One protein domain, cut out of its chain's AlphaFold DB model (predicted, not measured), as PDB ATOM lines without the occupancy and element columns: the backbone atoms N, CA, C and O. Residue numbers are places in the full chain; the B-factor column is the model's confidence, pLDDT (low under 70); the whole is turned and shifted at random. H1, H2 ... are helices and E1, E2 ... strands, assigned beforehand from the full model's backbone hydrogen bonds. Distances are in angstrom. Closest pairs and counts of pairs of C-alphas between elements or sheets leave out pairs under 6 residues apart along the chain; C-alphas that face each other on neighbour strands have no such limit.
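AT A GLANCE: This is residues 52 to 120 of the 123 residues of an uncharacterized protein of Clostridium perfringens (UniProt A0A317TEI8). A small three-stranded sheet has two helices, H1 and H2, side by side over one face, with the other face bare. The helices run the same way, nearly along the strands, and the long link from H1 to E1 loops out at one end of the longest axis. The printed part has 69 residues with two named helices and three named strands, in the order H1 E1 E2 E3 H2; the sheet's order is E1, E2, E3, antiparallel, and the class is mixed, helices and strands. The whole is compact, with a radius of gyration of the C-alphas of 12.2 A, and elongated, spanning 36 by 22 by 19 A.

HOW THE PARTS SIT: H1, residues 52 to 64, is on the sheet at a height of 10.5 A, though its local plane is only just supported, by 6 C-alphas of the sheet. It lies over E1, residues 78 to 83, and runs along the strands, at 7 degrees to E1 on the local plane; their closest C-alphas are those of Leu 58 and Val 78, 7.9 A apart. E1 and E2, residues 88 to 94, form an antiparallel hairpin, with N 79 and O 93 within hydrogen-bond range at 2.9 A. E2 and E3, residues 97 to 100, form a second antiparallel hairpin, with N 92 and O 99 within hydrogen-bond range at 2.9 A. E1, E2 and E3 make a meander, each strand the antiparallel neighbour of the one before. H2, residues 110 to 118, is on the sheet at a height of 9.9 A, over E2 and only just over E3, on which 3 of its C-alphas fall. It runs along the strands, at 6 degrees to E2 on the local plane; the closest C-alphas of H2 and E3 are those of Ile 114 and Phe 99, 7.0 A apart. H1 and H2 lie on the same face, and with the sheet they make two layers, helices on one face of a sheet. H1 and H2 are close but not clearly touching, with C-alphas 53 and 111 at 7.4 A, and run the same way at a shallow tilt of 5 degrees. In H1 and H2 every O i to N i+4 pair is within hydrogen-bond range.

IN THESE COORDINATES: H1 begins at C-alpha 52, (127.764, 194.268, 168.192), and is 18.4 A long. E1 measures 16.9 A, E2 17.6 A and E3 9.9 A. H2 is 12.5 A long and ends at C-alpha 118, (137.547, 190.570, 152.933).

THE WHOLE: The two C-alphas farthest apart are those of Arg 68 and Asn 103, at 37.3 A. The printed part has no cut. The link from H1 to E1, residues 65 to 77, is long. The mean pLDDT of the printed part is 89.7, with residues 69 to 71 under 70.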
ATOM      1  N   GLN A  52     126.773 193.195 168.198       94.31
ATOM      2  CA  GLN A  52     127.764 194.268 168.192       94.31
ATOM      3  C   GLN A  52     128.863 193.994 167.161       94.31
ATOM      4  O   GLN A  52     129.142 194.861 166.338       94.31
ATOM      5  N   ASP A  53     129.421 192.780 167.138       95.25
ATOM      6  CA  ASP A  53     130.437 192.396 166.147       95.25
ATOM      7  C   ASP A  53     129.903 192.497 164.719       95.25
ATOM      8  O   ASP A  53     130.627 192.873 163.799       95.25
ATOM      9  N   TYR A  54     128.626 192.172 164.518       95.62
ATOM     10  CA  TYR A  54     127.993 192.316 163.216       95.62
ATOM     11  C   TYR A  54     127.801 193.779 162.817       95.62
ATOM     12  O   TYR A  54     128.044 194.126 161.664       95.62
ATOM     13  N   ALA A  55     127.425 194.655 163.751       95.75
ATOM     14  CA  ALA A  55     127.378 196.090 163.486       95.75
ATOM     15  C   ALA A  55     128.769 196.642 163.122       95.75
ATOM     16  O   ALA A  55     128.894 197.372 162.140       95.75
ATOM     17  N   GLU A  56     129.815 196.241 163.852       96.44
ATOM     18  CA  GLU A  56     131.211 196.584 163.541       96.44
ATOM     19  C   GLU A  56     131.624 196.091 162.146       96.44
ATOM     20  O   GLU A  56     132.225 196.844 161.379       96.44
ATOM     21  N   LEU A  57     131.247 194.860 161.783       95.06
ATOM     22  CA  LEU A  57     131.501 194.297 160.457       95.06
ATOM     23  C   LEU A  57     130.826 195.118 159.347       95.06
ATOM     24  O   LEU A  57     131.440 195.372 158.313       95.06
ATOM     25  N   LEU A  58     129.575 195.544 159.545       95.06
ATOM     26  CA  LEU A  58     128.862 196.367 158.564       95.06
ATOM     27  C   LEU A  58     129.540 197.725 158.357       95.06
ATOM     28  O   LEU A  58     129.682 198.158 157.214       95.06
ATOM     29  N   VAL A  59     129.994 198.372 159.438       94.69
ATOM     30  CA  VAL A  59     130.770 199.621 159.346       94.69
ATOM     31  C   VAL A  59     132.081 199.378 158.601       94.69
ATOM     32  O   VAL A  59     132.402 200.118 157.675       94.69
ATOM     33  N   TYR A  60     132.801 198.303 158.932       92.94
ATOM     34  CA  TYR A  60     134.052 197.954 158.260       92.94
ATOM     35  C   TYR A  60     133.873 197.760 156.747       92.94
ATOM     36  O   TYR A  60     134.654 198.286 155.948       92.94
ATOM     37  N   ILE A  61     132.823 197.037 156.345       92.00
ATOM     38  CA  ILE A  61     132.475 196.831 154.936       92.00
ATOM     39  C   ILE A  61     132.128 198.165 154.267       92.00
ATOM     40  O   ILE A  61     132.623 198.428 153.172       92.00
ATOM     41  N   ASP A  62     131.330 199.028 154.903       91.12
ATOM     42  CA  ASP A  62     130.989 200.338 154.334       91.12
ATOM     43  C   ASP A  62     132.233 201.218 154.116       91.12
ATOM     44  O   ASP A  62     132.364 201.907 153.099       91.12
ATOM     45  N   GLU A  63     133.185 201.168 155.045       90.25
ATOM     46  CA  GLU A  63     134.389 201.994 155.008       90.25
ATOM     47  C   GLU A  63     135.443 201.532 153.999       90.25
ATOM     48  O   GLU A  63     136.120 202.385 153.426       90.25
ATOM     49  N   ASN A  64     135.563 200.226 153.745       89.00
ATOM     50  CA  ASN A  64     136.691 199.667 152.984       89.00
ATOM     51  C   ASN A  64     136.270 198.940 151.696       89.00
ATOM     52  O   ASN A  64     137.001 198.943 150.701       89.00
ATOM     53  N   HIS A  65     135.071 198.357 151.699       87.81
ATOM     54  CA  HIS A  65     134.589 197.432 150.670       87.81
ATOM     55  C   HIS A  65     133.320 197.923 149.958       87.81
ATOM     56  O   HIS A  65     132.817 197.257 149.052       87.81
ATOM     57  N   SER A  66     132.795 199.097 150.323       83.12
ATOM     58  CA  SER A  66     131.682 199.713 149.602       83.12
ATOM     59  C   SER A  66     132.126 200.279 148.258       83.12
ATOM     60  O   SER A  66     133.269 200.705 148.072       83.12
ATOM     61  N   PHE A  67     131.173 200.395 147.329       76.06
ATOM     62  CA  PHE A  67     131.407 200.950 145.990       76.06
ATOM     63  C   PHE A  67     132.021 202.364 145.989       76.06
ATOM     64  O   PHE A  67     132.567 202.792 144.975       76.06
ATOM     65  N   ARG A  68     131.906 203.111 147.096       70.12
ATOM     66  CA  ARG A  68     132.373 204.502 147.212       70.12
ATOM     67  C   ARG A  68     133.836 204.619 147.635       70.12
ATOM     68  O   ARG A  68     134.419 205.677 147.423       70.12
ATOM     69  N   LYS A  69     134.407 203.586 148.264       66.94
ATOM     70  CA  LYS A  69     135.694 203.671 148.982       66.94
ATOM     71  C   LYS A  69     136.691 202.559 148.617       66.94
ATOM     72  O   LYS A  69     137.678 202.380 149.319       66.94
ATOM     73  N   VAL A  70     136.440 201.837 147.522       62.94
ATOM     74  CA  VAL A  70     137.065 200.540 147.213       62.94
ATOM     75  C   VAL A  70     138.597 200.551 147.322       62.94
ATOM     76  O   VAL A  70     139.298 201.115 146.478       62.94
ATOM     77  N   LYS A  71     139.101 199.825 148.325       59.72
ATOM     78  CA  LYS A  71     140.454 199.257 148.380       59.72
ATOM     79  C   LYS A  71     140.329 197.732 148.531       59.72
ATOM     80  O   LYS A  71     140.559 197.204 149.608       59.72
ATOM     81  N   GLY A  72     139.905 197.027 147.479       70.31
ATOM     82  CA  GLY A  72     139.803 195.558 147.480       70.31
ATOM     83  C   GLY A  72     138.461 195.030 146.970       70.31
ATOM     84  O   GLY A  72     137.898 195.579 146.023       70.31
ATOM     85  N   LYS A  73     137.953 193.952 147.588       82.94
ATOM     86  CA  LYS A  73     136.671 193.329 147.215       82.94
ATOM     87  C   LYS A  73     135.523 194.314 147.389       82.94
ATOM     88  O   LYS A  73     135.375 194.892 148.462       82.94
ATOM     89  N   MET A  74     134.704 194.479 146.354       88.94
ATOM     90  CA  MET A  74     133.489 195.284 146.442       88.94
ATOM     91  C   MET A  74     132.332 194.409 146.921       88.94
ATOM     92  O   MET A  74     131.944 193.484 146.213       88.94
ATOM     93  N   ILE A  75     131.756 194.743 148.075       90.75
ATOM     94  CA  ILE A  75     130.604 194.042 148.651       90.75
ATOM     95  C   ILE A  75     129.353 194.904 148.503       90.75
ATOM     96  O   ILE A  75     129.342 196.068 148.915       90.75
ATOM     97  N   LYS A  76     128.291 194.352 147.907       89.88
ATOM     98  CA  LYS A  76     127.025 195.081 147.692       89.88
ATOM     99  C   LYS A  76     125.947 194.688 148.687       89.88
ATOM    100  O   LYS A  76     125.205 195.552 149.153       89.88
ATOM    101  N   TYR A  77     125.846 193.401 148.995       92.31
ATOM    102  CA  TYR A  77     124.797 192.863 149.844       92.31
ATOM    103  C   TYR A  77     125.388 192.058 150.992       92.31
ATOM    104  O   TYR A  77     126.153 191.118 150.788       92.31
ATOM    105  N   VAL A  78     124.959 192.396 152.206       94.94
ATOM    106  CA  VAL A  78     125.264 191.642 153.422       94.94
ATOM    107  C   VAL A  78     123.948 191.133 153.996       94.94
ATOM    108  O   VAL A  78     123.007 191.903 154.179       94.94
ATOM    109  N   ARG A  79     123.864 189.833 154.272       96.06
ATOM    110  CA  ARG A  79     122.724 189.208 154.961       96.06
ATOM    111  C   ARG A  79     123.244 188.388 156.129       96.06
ATOM    112  O   ARG A  79     124.311 187.796 156.022       96.06
ATOM    113  N   CYS A  80     122.501 188.331 157.226       96.06
ATOM    114  CA  CYS A  80     122.824 187.457 158.349       96.06
ATOM    115  C   CYS A  80     121.651 186.542 158.698       96.06
ATOM    116  O   CYS A  80     120.493 186.861 158.424       96.06
ATOM    117  N   THR A  81     121.978 185.411 159.322       96.12
ATOM    118  CA  THR A  81     121.011 184.546 159.999       96.12
ATOM    119  C   THR A  81     121.312 184.549 161.488       96.12
ATOM    120  O   THR A  81     122.438 184.285 161.915       96.12
ATOM    121  N   PHE A  82     120.286 184.861 162.269       92.38
ATOM    122  CA  PHE A  82     120.355 185.070 163.707       92.38
ATOM    123  C   PHE A  82     119.650 183.927 164.443       92.38
ATOM    124  O   PHE A  82     118.501 183.609 164.129       92.38
ATOM    125  N   ASP A  83     120.321 183.306 165.417       91.06
ATOM    126  CA  ASP A  83     119.692 182.353 166.335       91.06
ATOM    127  C   ASP A  83     119.007 183.135 167.466       91.06
ATOM    128  O   ASP A  83     119.656 183.689 168.353       91.06
ATOM    129  N   MET A  84     117.673 183.150 167.456       89.31
ATOM    130  CA  MET A  84     116.853 183.818 168.473       89.31
ATOM    131  C   MET A  84     117.029 183.242 169.888       89.31
ATOM    132  O   MET A  84     116.642 183.889 170.853       89.31
ATOM    133  N   ARG A  85     117.570 182.027 170.044       90.00
ATOM    134  CA  ARG A  85     117.777 181.401 171.360       90.00
ATOM    135  C   ARG A  85     119.048 181.897 172.033       90.00
ATOM    136  O   ARG A  85     119.046 182.114 173.241       90.00
ATOM    137  N   THR A  86     120.139 182.003 171.279       88.94
ATOM    138  CA  THR A  86     121.435 182.470 171.802       88.94
ATOM    139  C   THR A  86     121.632 183.966 171.602       88.94
ATOM    140  O   THR A  86     122.503 184.547 172.237       88.94
ATOM    141  N   HIS A  87     120.803 184.591 170.765       88.81
ATOM    142  CA  HIS A  87     120.969 185.955 170.282       88.81
ATOM    143  C   HIS A  87     122.316 186.190 169.585       88.81
ATOM    144  O   HIS A  87     122.910 187.265 169.679       88.81
ATOM    145  N   GLU A  88     122.786 185.179 168.858       93.06
ATOM    146  CA  GLU A  88     124.038 185.222 168.110       93.06
ATOM    147  C   GLU A  88     123.788 185.001 166.618       93.06
ATOM    148  O   GLU A  88     122.866 184.296 166.201       93.06
ATOM    149  N   ILE A  89     124.650 185.585 165.794       95.56
ATOM    150  CA  ILE A  89     124.682 185.390 164.348       95.56
ATOM    151  C   ILE A  89     125.628 184.232 164.040       95.56
ATOM    152  O   ILE A  89     126.824 184.298 164.323       95.56
ATOM    153  N   PHE A  90     125.093 183.176 163.430       94.25
ATOM    154  CA  PHE A  90     125.854 181.972 163.072       94.25
ATOM    155  C   PHE A  90     126.067 181.818 161.559       94.25
ATOM    156  O   PHE A  90     126.844 180.960 161.138       94.25
ATOM    157  N   SER A  91     125.391 182.633 160.738       96.31
ATOM    158  CA  SER A  91     125.632 182.720 159.295       96.31
ATOM    159  C   SER A  91     125.660 184.171 158.826       96.31
ATOM    160  O   SER A  91     124.796 184.967 159.205       96.31
ATOM    161  N   VAL A  92     126.631 184.501 157.977       97.31
ATOM    162  CA  VAL A  92     126.727 185.769 157.249       97.31
ATOM    163  C   VAL A  92     126.989 185.471 155.775       97.31
ATOM    164  O   VAL A  92     127.903 184.727 155.437       97.31
ATOM    165  N   SER A  93     126.209 186.086 154.891       96.81
ATOM    166  CA  SER A  93     126.392 186.042 153.440       96.81
ATOM    167  C   SER A  93     126.840 187.407 152.938       96.81
ATOM    168  O   SER A  93     126.195 188.415 153.238       96.81
ATOM    169  N   LEU A  94     127.916 187.422 152.156       94.62
ATOM    170  CA  LEU A  94     128.472 188.578 151.459       94.62
ATOM    171  C   LEU A  94     128.379 188.315 149.952       94.62
ATOM    172  O   LEU A  94     129.164 187.537 149.413       94.62
ATOM    173  N   ASP A  95     127.396 188.923 149.290       90.75
ATOM    174  CA  ASP A  95     127.030 188.620 147.899       90.75
ATOM    175  C   ASP A  95     126.882 187.097 147.671       90.75
ATOM    176  O   ASP A  95     126.010 186.479 148.285       90.75
ATOM    177  N   ASP A  96     127.740 186.487 146.845       89.50
ATOM    178  CA  ASP A  96     127.716 185.052 146.514       89.50
ATOM    179  C   ASP A  96     128.474 184.164 147.525       89.50
ATOM    180  O   ASP A  96     128.521 182.938 147.378       89.50
ATOM    181  N   LYS A  97     129.111 184.756 148.545       93.00
ATOM    182  CA  LYS A  97     129.926 184.037 149.529       93.00
ATOM    183  C   LYS A  97     129.204 183.904 150.867       93.00
ATOM    184  O   LYS A  97     128.952 184.897 151.539       93.00
ATOM    185  N   GLU A  98     128.971 182.668 151.302       95.50
ATOM    186  CA  GLU A  98     128.399 182.368 152.619       95.50
ATOM    187  C   GLU A  98     129.460 181.892 153.625       95.50
ATOM    188  O   GLU A  98     130.329 181.068 153.310       95.50
ATOM    189  N   PHE A  99     129.357 182.405 154.850       95.19
ATOM    190  CA  PHE A  99     130.108 182.002 156.031       95.19
ATOM    191  C   PHE A  99     129.119 181.486 157.059       95.19
ATOM    192  O   PHE A  99     128.394 182.268 157.667       95.19
ATOM    193  N   VAL A 100     129.092 180.174 157.256       94.12
ATOM    194  CA  VAL A 100     128.176 179.533 158.196       94.12
ATOM    195  C   VAL A 100     128.948 178.665 159.168       94.12
ATOM    196  O   VAL A 100     129.827 177.886 158.779       94.12
ATOM    197  N   LYS A 101     128.608 178.797 160.447       91.56
ATOM    198  CA  LYS A 101     129.117 177.929 161.492       91.56
ATOM    199  C   LYS A 101     128.167 176.757 161.699       91.56
ATOM    200  O   LYS A 101     127.005 176.918 162.056       91.56
ATOM    201  N   VAL A 102     128.700 175.572 161.468       88.25
ATOM    202  CA  VAL A 102     128.047 174.270 161.560       88.25
ATOM    203  C   VAL A 102     128.901 173.333 162.415       88.25
ATOM    204  O   VAL A 102     129.966 173.704 162.917       88.25
ATOM    205  N   ASN A 103     128.440 172.101 162.620       82.94
ATOM    206  CA  ASN A 103     129.142 171.140 163.472       82.94
ATOM    207  C   ASN A 103     130.528 170.764 162.925       82.94
ATOM    208  O   ASN A 103     131.447 170.505 163.696       82.94
ATOM    209  N   GLU A 104     130.685 170.780 161.607       85.12
ATOM    210  CA  GLU A 104     131.903 170.450 160.874       85.12
ATOM    211  C   GLU A 104     133.012 171.492 161.083       85.12
ATOM    212  O   GLU A 104     134.190 171.181 160.941       85.12
ATOM    213  N   ASN A 105     132.672 172.731 161.446       86.25
ATOM    214  CA  ASN A 105     133.633 173.830 161.543       86.25
ATOM    215  C   ASN A 105     133.495 174.632 162.843       86.25
ATOM    216  O   ASN A 105     133.785 175.825 162.877       86.25
ATOM    217  N   ARG A 106     133.101 173.980 163.944       86.62
ATOM    218  CA  ARG A 106     132.885 174.636 165.249       86.62
ATOM    219  C   ARG A 106     134.114 175.368 165.793       86.62
ATOM    220  O   ARG A 106     133.967 176.290 166.594       86.62
ATOM    221  N   HIS A 107     135.305 174.955 165.378       89.06
ATOM    222  CA  HIS A 107     136.575 175.597 165.710       89.06
ATOM    223  C   HIS A 107     136.790 176.936 164.984       89.06
ATOM    224  O   HIS A 107     137.656 177.712 165.378       89.06
ATOM    225  N   ARG A 108     136.023 177.232 163.927       89.25
ATOM    226  CA  ARG A 108     136.154 178.486 163.183       89.25
ATOM    227  C   ARG A 108     135.486 179.633 163.921       89.25
ATOM    228  O   ARG A 108     134.324 179.558 164.320       89.25
ATOM    229  N   ASP A 109     136.260 180.695 164.079       92.88
ATOM    230  CA  ASP A 109     135.807 181.998 164.537       92.88
ATOM    231  C   ASP A 109     135.196 182.735 163.347       92.88
ATOM    232  O   ASP A 109     135.879 183.004 162.354       92.88
ATOM    233  N   LEU A 110     133.892 182.997 163.423       92.69
ATOM    234  CA  LEU A 110     133.153 183.542 162.295       92.69
ATOM    235  C   LEU A 110     133.589 184.982 161.976       92.69
ATOM    236  O   LEU A 110     133.637 185.340 160.802       92.69
ATOM    237  N   LYS A 111     133.988 185.777 162.984       94.19
ATOM    238  CA  LYS A 111     134.498 187.141 162.779       94.19
ATOM    239  C   LYS A 111     135.803 187.066 161.998       94.19
ATOM    240  O   LYS A 111     135.873 187.572 160.883       94.19
ATOM    241  N   LYS A 112     136.805 186.352 162.515       93.75
ATOM    242  CA  LYS A 112     138.115 186.229 161.849       93.75
ATOM    243  C   LYS A 112     137.991 185.676 160.435       93.75
ATOM    244  O   LYS A 112     138.587 186.225 159.517       93.75
ATOM    245  N   TRP A 113     137.163 184.649 160.246       93.50
ATOM    246  CA  TRP A 113     136.979 184.021 158.940       93.50
ATOM    247  C   TRP A 113     136.425 184.993 157.884       93.50
ATOM    248  O   TRP A 113     136.853 184.957 156.728       93.50
ATOM    249  N   ILE A 114     135.505 185.881 158.268       94.44
ATOM    250  CA  ILE A 114     134.958 186.894 157.357       94.44
ATOM    251  C   ILE A 114     136.008 187.965 157.032       94.44
ATOM    252  O   ILE A 114     136.192 188.288 155.859       94.44
ATOM    253  N   TYR A 115     136.718 188.485 158.038       92.88
ATOM    254  CA  TYR A 115     137.754 189.508 157.831       92.88
ATOM    255  C   TYR A 115     138.893 188.989 156.945       92.88
ATOM    256  O   TYR A 115     139.261 189.642 155.976       92.88
ATOM    257  N   GLU A 116     139.371 187.765 157.187       91.94
ATOM    258  CA  GLU A 116     140.392 187.128 156.346       91.94
ATOM    259  C   GLU A 116     139.971 187.031 154.875       91.94
ATOM    260  O   GLU A 116     140.807 187.151 153.985       91.94
ATOM    261  N   TYR A 117     138.685 186.802 154.596       91.69
ATOM    262  CA  TYR A 117     138.184 186.790 153.224       91.69
ATOM    263  C   TYR A 117     138.106 188.191 152.608       91.69
ATOM    264  O   TYR A 117     138.418 188.348 151.427       91.69
ATOM    265  N   LEU A 118     137.661 189.183 153.382       90.19
ATOM    266  CA  LEU A 118     137.547 190.570 152.933       90.19
ATOM    267  C   LEU A 118     138.921 191.164 152.598       90.19
ATOM    268  O   LEU A 118     139.068 191.809 151.560       90.19
ATOM    269  N   ASP A 119     139.921 190.858 153.422       88.19
ATOM    270  CA  ASP A 119     141.273 191.412 153.328       88.19
ATOM    271  C   ASP A 119     142.177 190.647 152.342       88.19
ATOM    272  O   ASP A 119     143.287 191.085 152.034       88.19
ATOM    273  N   GLN A 120     141.728 189.500 151.817       83.94
ATOM    274  CA  GLN A 120     142.449 188.784 150.765       83.94
ATOM    275  C   GLN A 120     142.417 189.573 149.447       83.94
ATOM    276  O   GLN A 120     141.359 189.735 148.832       83.94
TER     277      GLN A 120